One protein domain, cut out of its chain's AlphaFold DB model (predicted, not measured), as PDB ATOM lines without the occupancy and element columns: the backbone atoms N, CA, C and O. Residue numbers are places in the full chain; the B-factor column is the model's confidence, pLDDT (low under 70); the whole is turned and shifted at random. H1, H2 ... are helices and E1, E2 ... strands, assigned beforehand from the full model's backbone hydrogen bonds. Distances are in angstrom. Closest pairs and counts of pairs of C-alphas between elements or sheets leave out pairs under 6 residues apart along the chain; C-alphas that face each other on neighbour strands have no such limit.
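What this domain is: This is residues 44 to 109 of the 116 residues of the protein "Energy-coupling factor transporter ATP-binding protein EcfA1" of anaerobic digester metagenome (UniProt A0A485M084). Long helix H1 packs beside a two-strand parallel sheet, E1 and E2, while the hairpin E3 and E4 lies at the other end of the longest axis, with short helix H2 between H1 and the hairpin. The 66 printed residues run E1, H1, E2, H2, E3, E4, mixed in class. The whole is compact, with radius of gyration of the C-alphas 12.2 A and spans 32 by 28 by 21 A.

How they stand to each other: E1, residues 45 to 49, and E2, residues 76 to 80, are parallel; N 46 and O 76 are within hydrogen-bond range, 3.0 A. With H1, residues 57 to 72, they form a strand-helix-strand unit, parallel neighbours with a helix between, its crossover right-handed. H1 touches H2, residues 84 to 90, at a steep tilt of 43 degrees, the same way; their closest C-alphas, Glu 64 and Val 90, are 6.2 A apart. E3, residues 93 to 98, and E4, residues 101 to 107, form an antiparallel hairpin; N 96 and O 104 are within hydrogen-bond range, 2.9 A. In H1 and H2 every O i to N i+4 pair is within hydrogen-bond range.

Where its parts are: E1 begins at C-alpha 45 (57.590, 88.353, -7.702). H1 is 22.7 A long. E4, 17.2 A long, ends at C-alpha 107 (71.843, 80.843, 1.823).

The domain as a whole: The printed part has no cut and no long link. Residues 108 to 109 are under pLDDT 70.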
ATOM      1  N   LEU A  44      56.288  90.045 -11.318       89.50
ATOM      2  CA  LEU A  44      57.692  90.351 -10.982       89.50
ATOM      3  C   LEU A  44      58.213  89.547  -9.777       89.50
ATOM      4  O   LEU A  44      59.411  89.276  -9.685       89.50
ATOM      5  N   PHE A  45      57.304  89.147  -8.886       92.62
ATOM      6  CA  PHE A  45      57.590  88.353  -7.702       92.62
ATOM      7  C   PHE A  45      56.525  87.273  -7.499       92.62
ATOM      8  O   PHE A  45      55.332  87.570  -7.570       92.62
ATOM      9  N   LEU A  46      56.940  86.033  -7.245       93.19
ATOM     10  CA  LEU A  46      56.027  84.920  -6.970       93.19
ATOM     11  C   LEU A  46      56.011  84.555  -5.488       93.19
ATOM     12  O   LEU A  46      57.055  84.489  -4.849       93.19
ATOM     13  N   VAL A  47      54.832  84.218  -4.978       94.06
ATOM     14  CA  VAL A  47      54.672  83.526  -3.696       94.06
ATOM     15  C   VAL A  47      53.904  82.242  -3.970       94.06
ATOM     16  O   VAL A  47      52.805  82.290  -4.519       94.06
ATOM     17  N   LEU A  48      54.509  81.103  -3.648       93.88
ATOM     18  CA  LEU A  48      53.946  79.780  -3.891       93.88
ATOM     19  C   LEU A  48      53.845  79.027  -2.569       93.88
ATOM     20  O   LEU A  48      54.870  78.734  -1.956       93.88
ATOM     21  N   ASP A  49      52.619  78.712  -2.160       94.00
ATOM     22  CA  ASP A  49      52.342  77.886  -0.987       94.00
ATOM     23  C   ASP A  49      52.022  76.458  -1.434       94.00
ATOM     24  O   ASP A  49      51.074  76.234  -2.189       94.00
ATOM     25  N   GLU A  50      52.879  75.518  -1.048       93.94
ATOM     26  CA  GLU A  50      52.787  74.092  -1.362       93.94
ATOM     27  C   GLU A  50      52.466  73.784  -2.841       93.94
ATOM     28  O   GLU A  50      51.514  73.058  -3.158       93.94
ATOM     29  N   PRO A  51      53.261  74.296  -3.807       92.88
ATOM     30  CA  PRO A  51      52.884  74.235  -5.213       92.88
ATOM     31  C   PRO A  51      52.947  72.822  -5.812       92.88
ATOM     32  O   PRO A  51      52.481  72.606  -6.928       92.88
ATOM     33  N   THR A  52      53.530  71.863  -5.095       93.38
ATOM     34  CA  THR A  52      53.758  70.485  -5.543       93.38
ATOM     35  C   THR A  52      52.654  69.515  -5.125       93.38
ATOM     36  O   THR A  52      52.689  68.346  -5.524       93.38
ATOM     37  N   VAL A  53      51.671  69.969  -4.342       90.88
ATOM     38  CA  VAL A  53      50.570  69.130  -3.855       90.88
ATOM     39  C   VAL A  53      49.758  68.580  -5.027       90.88
ATOM     40  O   VAL A  53      49.317  69.312  -5.908       90.88
ATOM     41  N   GLY A  54      49.548  67.262  -5.039       86.50
ATOM     42  CA  GLY A  54      48.800  66.585  -6.100       86.50
ATOM     43  C   GLY A  54      49.550  66.449  -7.431       86.50
ATOM     44  O   GLY A  54      48.948  65.997  -8.404       86.50
ATOM     45  N   LEU A  55      50.838  66.815  -7.494       91.19
ATOM     46  CA  LEU A  55      51.689  66.588  -8.663       91.19
ATOM     47  C   LEU A  55      52.491  65.288  -8.517       91.19
ATOM     48  O   LEU A  55      53.114  65.037  -7.482       91.19
ATOM     49  N   ASP A  56      52.525  64.486  -9.580       91.62
ATOM     50  CA  ASP A  56      53.453  63.358  -9.697       91.62
ATOM     51  C   ASP A  56      54.900  63.817  -9.965       91.62
ATOM     52  O   ASP A  56      55.183  65.000 -10.167       91.62
ATOM     53  N   ALA A  57      55.837  62.866  -9.972       92.06
ATOM     54  CA  ALA A  57      57.264  63.141 -10.140       92.06
ATOM     55  C   ALA A  57      57.601  63.876 -11.451       92.06
ATOM     56  O   ALA A  57      58.454  64.766 -11.456       92.06
ATOM     57  N   TYR A  58      56.922  63.538 -12.551       92.81
ATOM     58  CA  TYR A  58      57.142  64.180 -13.845       92.81
ATOM     59  C   TYR A  58      56.680  65.643 -13.815       92.81
ATOM     60  O   TYR A  58      57.419  66.551 -14.196       92.81
ATOM     61  N   ARG A  59      55.492  65.899 -13.263       91.50
ATOM     62  CA  ARG A  59      54.913  67.247 -13.161       91.50
ATOM     63  C   ARG A  59      55.648  68.129 -12.162       91.50
ATOM     64  O   ARG A  59      55.844  69.314 -12.434       91.50
ATOM     65  N   LYS A  60      56.127  67.559 -11.052       93.25
ATOM     66  CA  LYS A  60      57.057  68.251 -10.146       93.25
ATOM     67  C   LYS A  60      58.297  68.711 -10.911       93.25
ATOM     68  O   LYS A  60      58.683  69.868 -10.781       93.25
ATOM     69  N   ARG A  61      58.870  67.860 -11.770       93.25
ATOM     70  CA  ARG A  61      60.047  68.229 -12.566       93.25
ATOM     71  C   ARG A  61      59.773  69.362 -13.560       93.25
ATOM     72  O   ARG A  61      60.573  70.291 -13.642       93.25
ATOM     73  N   LEU A  62      58.638  69.327 -14.259       92.06
ATOM     74  CA  LEU A  62      58.224  70.420 -15.153       92.06
ATOM     75  C   LEU A  62      58.115  71.761 -14.418       92.06
ATOM     76  O   LEU A  62      58.553  72.796 -14.937       92.06
ATOM     77  N   LEU A  63      57.556  71.735 -13.204       92.56
ATOM     78  CA  LEU A  63      57.474  72.904 -12.338       92.56
ATOM     79  C   LEU A  63      58.870  73.378 -11.912       92.56
ATOM     80  O   LEU A  63      59.168  74.557 -12.074       92.56
ATOM     81  N   GLU A  64      59.747  72.488 -11.434       94.25
ATOM     82  CA  GLU A  64      61.133  72.834 -11.062       94.25
ATOM     83  C   GLU A  64      61.871  73.549 -12.195       94.25
ATOM     84  O   GLU A  64      62.492  74.594 -11.981       94.25
ATOM     85  N   ASP A  65      61.809  72.989 -13.403       92.62
ATOM     86  CA  ASP A  65      62.495  73.537 -14.569       92.62
ATOM     87  C   ASP A  65      61.941  74.915 -14.941       92.62
ATOM     88  O   ASP A  65      62.696  75.802 -15.354       92.62
ATOM     89  N   TYR A  66      60.642  75.137 -14.731       90.62
ATOM     90  CA  TYR A  66      60.025  76.440 -14.926       90.62
ATOM     91  C   TYR A  66      60.460  77.458 -13.861       90.62
ATOM     92  O   TYR A  66      60.897  78.558 -14.200       90.62
ATOM     93  N   LEU A  67      60.407  77.099 -12.576       91.81
ATOM     94  CA  LEU A  67      60.799  77.991 -11.480       91.81
ATOM     95  C   LEU A  67      62.279  78.399 -11.577       91.81
ATOM     96  O   LEU A  67      62.622  79.561 -11.357       91.81
ATOM     97  N   LYS A  68      63.152  77.488 -12.023       91.12
ATOM     98  CA  LYS A  68      64.556  77.799 -12.337       91.12
ATOM     99  C   LYS A  68      64.700  78.822 -13.461       91.12
ATOM    100  O   LYS A  68      65.591  79.670 -13.394       91.12
ATOM    101  N   LYS A  69      63.853  78.764 -14.496       89.38
ATOM    102  CA  LYS A  69      63.835  79.778 -15.566       89.38
ATOM    103  C   LYS A  69      63.404  81.139 -15.025       89.38
ATOM    104  O   LYS A  69      64.034  82.133 -15.374       89.38
ATOM    105  N   ILE A  70      62.398  81.184 -14.143       86.75
ATOM    106  CA  ILE A  70      61.979  82.430 -13.484       86.75
ATOM    107  C   ILE A  70      63.145  83.025 -12.689       86.75
ATOM    108  O   ILE A  70      63.473  84.188 -12.912       86.75
ATOM    109  N   SER A  71      63.806  82.237 -11.832       85.75
ATOM    110  CA  SER A  71      64.934  82.732 -11.024       85.75
ATOM    111  C   SER A  71      66.031  83.342 -11.911       85.75
ATOM    112  O   SER A  71      66.433  84.491 -11.737       85.75
ATOM    113  N   ARG A  72      66.420  82.634 -12.983       88.38
ATOM    114  CA  ARG A  72      67.429  83.107 -13.953       88.38
ATOM    115  C   ARG A  72      67.016  84.353 -14.739       88.38
ATOM    116  O   ARG A  72      67.883  85.031 -15.277       88.38
ATOM    117  N   SER A  73      65.720  84.649 -14.826       87.12
ATOM    118  CA  SER A  73      65.207  85.857 -15.483       87.12
ATOM    119  C   SER A  73      65.300  87.117 -14.610       87.12
ATOM    120  O   SER A  73      64.888  88.187 -15.047       87.12
ATOM    121  N   GLY A  74      65.830  87.005 -13.383       83.19
ATOM    122  CA  GLY A  74      65.956  88.119 -12.439       83.19
ATOM    123  C   GLY A  74      64.676  88.416 -11.653       83.19
ATOM    124  O   GLY A  74      64.563  89.473 -11.036       83.19
ATOM    125  N   ARG A  75      63.701  87.502 -11.678       88.19
ATOM    126  CA  ARG A  75      62.442  87.611 -10.926       88.19
ATOM    127  C   ARG A  75      62.577  86.911  -9.580       88.19
ATOM    128  O   ARG A  75      63.165  85.837  -9.491       88.19
ATOM    129  N   GLY A  76      62.015  87.523  -8.542       90.25
ATOM    130  CA  GLY A  76      62.059  86.984  -7.185       90.25
ATOM    131  C   GLY A  76      60.957  85.957  -6.928       90.25
ATOM    132  O   GLY A  76      59.897  85.985  -7.557       90.25
ATOM    133  N   MET A  77      61.196  85.051  -5.985       93.31
ATOM    134  CA  MET A  77      60.199  84.078  -5.555       93.31
ATOM    135  C   MET A  77      60.386  83.705  -4.085       93.31
ATOM    136  O   MET A  77      61.512  83.521  -3.629       93.31
ATOM    137  N   VAL A  78      59.270  83.525  -3.381       95.19
ATOM    138  CA  VAL A  78      59.184  82.790  -2.117       95.19
ATOM    139  C   VAL A  78      58.386  81.519  -2.361       95.19
ATOM    140  O   VAL A  78      57.308  81.544  -2.956       95.19
ATOM    141  N   LEU A  79      58.935  80.406  -1.895       94.88
ATOM    142  CA  LEU A  79      58.345  79.084  -1.987       94.88
ATOM    143  C   LEU A  79      58.219  78.519  -0.573       94.88
ATOM    144  O   LEU A  79      59.208  78.477   0.154       94.88
ATOM    145  N   VAL A  80      57.025  78.062  -0.215       95.94
ATOM    146  CA  VAL A  80      56.760  77.327   1.022       95.94
ATOM    147  C   VAL A  80      56.492  75.876   0.650       95.94
ATOM    148  O   VAL A  80      55.633  75.602  -0.187       95.94
ATOM    149  N   SER A  81      57.260  74.947   1.220       94.62
ATOM    150  CA  SER A  81      56.978  73.521   1.085       94.62
ATOM    151  C   SER A  81      57.619  72.689   2.188       94.62
ATOM    152  O   SER A  81      58.689  73.031   2.688       94.62
ATOM    153  N   HIS A  82      56.988  71.563   2.512       93.06
ATOM    154  CA  HIS A  82      57.574  70.493   3.322       93.06
ATOM    155  C   HIS A  82      58.401  69.475   2.501       93.06
ATOM    156  O   HIS A  82      59.058  68.614   3.085       93.06
ATOM    157  N   ASP A  83      58.390  69.544   1.163       93.44
ATOM    158  CA  ASP A  83      59.204  68.689   0.281       93.44
ATOM    159  C   ASP A  83      60.636  69.247   0.177       93.44
ATOM    160  O   ASP A  83      60.954  70.049  -0.706       93.44
ATOM    161  N   THR A  84      61.511  68.830   1.097       90.88
ATOM    162  CA  THR A  84      62.907  69.302   1.173       90.88
ATOM    163  C   THR A  84      63.681  69.051  -0.118       90.88
ATOM    164  O   THR A  84      64.407  69.923  -0.586       90.88
ATOM    165  N   ALA A  85      63.460  67.906  -0.763       91.00
ATOM    166  CA  ALA A  85      64.141  67.563  -2.001       91.00
ATOM    167  C   ALA A  85      63.759  68.524  -3.141       91.00
ATOM    168  O   ALA A  85      64.609  68.892  -3.954       91.00
ATOM    169  N   PHE A  86      62.489  68.933  -3.230       93.00
ATOM    170  CA  PHE A  86      62.051  69.963  -4.176       93.00
ATOM    171  C   PHE A  86      62.659  71.332  -3.848       93.00
ATOM    172  O   PHE A  86      63.170  72.000  -4.751       93.00
ATOM    173  N   VAL A  87      62.657  71.725  -2.569       93.44
ATOM    174  CA  VAL A  87      63.251  72.987  -2.102       93.44
ATOM    175  C   VAL A  87      64.732  73.066  -2.477       93.44
ATOM    176  O   VAL A  87      65.124  74.017  -3.150       93.44
ATOM    177  N   ASP A  88      65.525  72.037  -2.175       90.50
ATOM    178  CA  ASP A  88      66.967  71.985  -2.471       90.50
ATOM    179  C   ASP A  88      67.281  72.115  -3.966       90.50
ATOM    180  O   ASP A  88      68.331  72.622  -4.374       90.50
ATOM    181  N   ARG A  89      66.366  71.650  -4.825       91.44
ATOM    182  CA  ARG A  89      66.539  71.732  -6.278       91.44
ATOM    183  C   ARG A  89      66.234  73.115  -6.833       91.44
ATOM    184  O   ARG A  89      66.747  73.417  -7.911       91.44
ATOM    185  N   VAL A  90      65.397  73.917  -6.177       92.12
ATOM    186  CA  VAL A  90      64.857  75.172  -6.732       92.12
ATOM    187  C   VAL A  90      65.395  76.408  -6.014       92.12
ATOM    188  O   VAL A  90      65.646  77.418  -6.670       92.12
ATOM    189  N   ALA A  91      65.570  76.343  -4.697       91.88
ATOM    190  CA  ALA A  91      65.907  77.487  -3.867       91.88
ATOM    191  C   ALA A  91      67.419  77.765  -3.830       91.88
ATOM    192  O   ALA A  91      68.258  76.867  -3.865       91.88
ATOM    193  N   GLU A  92      67.769  79.046  -3.733       90.56
ATOM    194  CA  GLU A  92      69.146  79.504  -3.487       90.56
ATOM    195  C   GLU A  92      69.399  79.826  -2.009       90.56
ATOM    196  O   GLU A  92      70.545  79.859  -1.559       90.56
ATOM    197  N   ARG A  93      68.320  80.059  -1.260       92.38
ATOM    198  CA  ARG A  93      68.298  80.290   0.179       92.38
ATOM    199  C   ARG A  93      67.106  79.554   0.766       92.38
ATOM    200  O   ARG A  93      66.009  79.643   0.219       92.38
ATOM    201  N   VAL A  94      67.332  78.866   1.873       94.69
ATOM    202  CA  VAL A  94      66.329  78.107   2.612       94.69
ATOM    203  C   VAL A  94      66.221  78.698   4.010       94.69
ATOM    204  O   VAL A  94      67.223  79.002   4.652       94.69
ATOM    205  N   VAL A  95      64.989  78.899   4.467       95.81
ATOM    206  CA  VAL A  95      64.690  79.372   5.820       95.81
ATOM    207  C   VAL A  95      63.780  78.344   6.469       95.81
ATOM    208  O   VAL A  95      62.707  78.052   5.944       95.81
ATOM    209  N   ILE A  96      64.202  77.807   7.612       95.38
ATOM    210  CA  ILE A  96      63.422  76.843   8.386       95.38
ATOM    211  C   ILE A  96      62.736  77.579   9.533       95.38
ATOM    212  O   ILE A  96      63.371  78.285  10.323       95.38
ATOM    213  N   LEU A  97      61.420  77.399   9.617       94.88
ATOM    214  CA  LEU A  97      60.568  77.979  10.646       94.88
ATOM    215  C   LEU A  97      60.089  76.893  11.610       94.88
ATOM    216  O   LEU A  97      59.567  75.865  11.189       94.88
ATOM    217  N   GLU A  98      60.172  77.166  12.909       95.69
ATOM    218  CA  GLU A  98      59.559  76.353  13.957       95.69
ATOM    219  C   GLU A  98      58.835  77.268  14.951       95.69
ATOM    220  O   GLU A  98      59.394  78.250  15.440       95.69
ATOM    221  N   LYS A  99      57.557  76.976  15.244       96.06
ATOM    222  CA  LYS A  99      56.720  77.753  16.188       96.06
ATOM    223  C   LYS A  99      56.739  79.268  15.915       96.06
ATOM    224  O   LYS A  99      56.801  80.082  16.835       96.06
ATOM    225  N   GLY A 100      56.704  79.643  14.634       95.19
ATOM    226  CA  GLY A 100      56.714  81.041  14.191       95.19
ATOM    227  C   GLY A 100      58.065  81.751  14.336       95.19
ATOM    228  O   GLY A 100      58.112  82.974  14.232       95.19
ATOM    229  N   ARG A 101      59.157  81.021  14.588       96.50
ATOM    230  CA  ARG A 101      60.517  81.566  14.682       96.50
ATOM    231  C   ARG A 101      61.415  80.944  13.626       96.50
ATOM    232  O   ARG A 101      61.298  79.757  13.342       96.50
ATOM    233  N   VAL A 102      62.324  81.744  13.077       96.50
ATOM    234  CA  VAL A 102      63.400  81.241  12.216       96.50
ATOM    235  C   VAL A 102      64.388  80.486  13.094       96.50
ATOM    236  O   VAL A 102      64.961  81.074  14.013       96.50
ATOM    237  N   ILE A 103      64.550  79.194  12.826       97.12
ATOM    238  CA  ILE A 103      65.527  78.341  13.512       97.12
ATOM    239  C   ILE A 103      66.766  78.085  12.654       97.12
ATOM    240  O   ILE A 103      67.842  77.858  13.198       97.12
ATOM    241  N   GLU A 104      66.634  78.189  11.332       94.94
ATOM    242  CA  GLU A 104      67.749  78.094  10.396       94.94
ATOM    243  C   GLU A 104      67.536  79.047   9.221       94.94
ATOM    244  O   GLU A 104      66.415  79.237   8.746       94.94
ATOM    245  N   ASP A 105      68.630  79.634   8.750       94.50
ATOM    246  CA  ASP A 105      68.676  80.471   7.559       94.50
ATOM    247  C   ASP A 105      69.965  80.166   6.795       94.50
ATOM    248  O   ASP A 105      71.057  80.615   7.158       94.50
ATOM    249  N   SER A 106      69.837  79.347   5.759       89.69
ATOM    250  CA  SER A 106      70.940  78.864   4.945       89.69
ATOM    251  C   SER A 106      70.802  79.395   3.519       89.69
ATOM    252  O   SER A 106      70.017  78.929   2.700       89.69
ATOM    253  N   GLY A 107      71.590  80.422   3.200       81.12
ATOM    254  CA  GLY A 107      71.843  80.843   1.823       81.12
ATOM    255  C   GLY A 107      73.009  80.063   1.226       81.12
ATOM    256  O   GLY A 107      73.924  79.672   1.953       81.12
ATOM    257  N   ARG A 108      73.045  79.895  -0.100       64.94
ATOM    258  CA  ARG A 108      74.278  79.492  -0.790       64.94
ATOM    259  C   ARG A 108      75.386  80.490  -0.419       64.94
ATOM    260  O   ARG A 108      75.445  81.590  -0.967       64.94
ATOM    261  N   LYS A 109      76.299  80.113   0.488       43.41
ATOM    262  CA  LYS A 109      77.662  80.656   0.449       43.41
ATOM    263  C   LYS A 109      78.167  80.330  -0.953       43.41
ATOM    264  O   LYS A 109      77.977  79.207  -1.424       43.41
TER     265      LYS A 109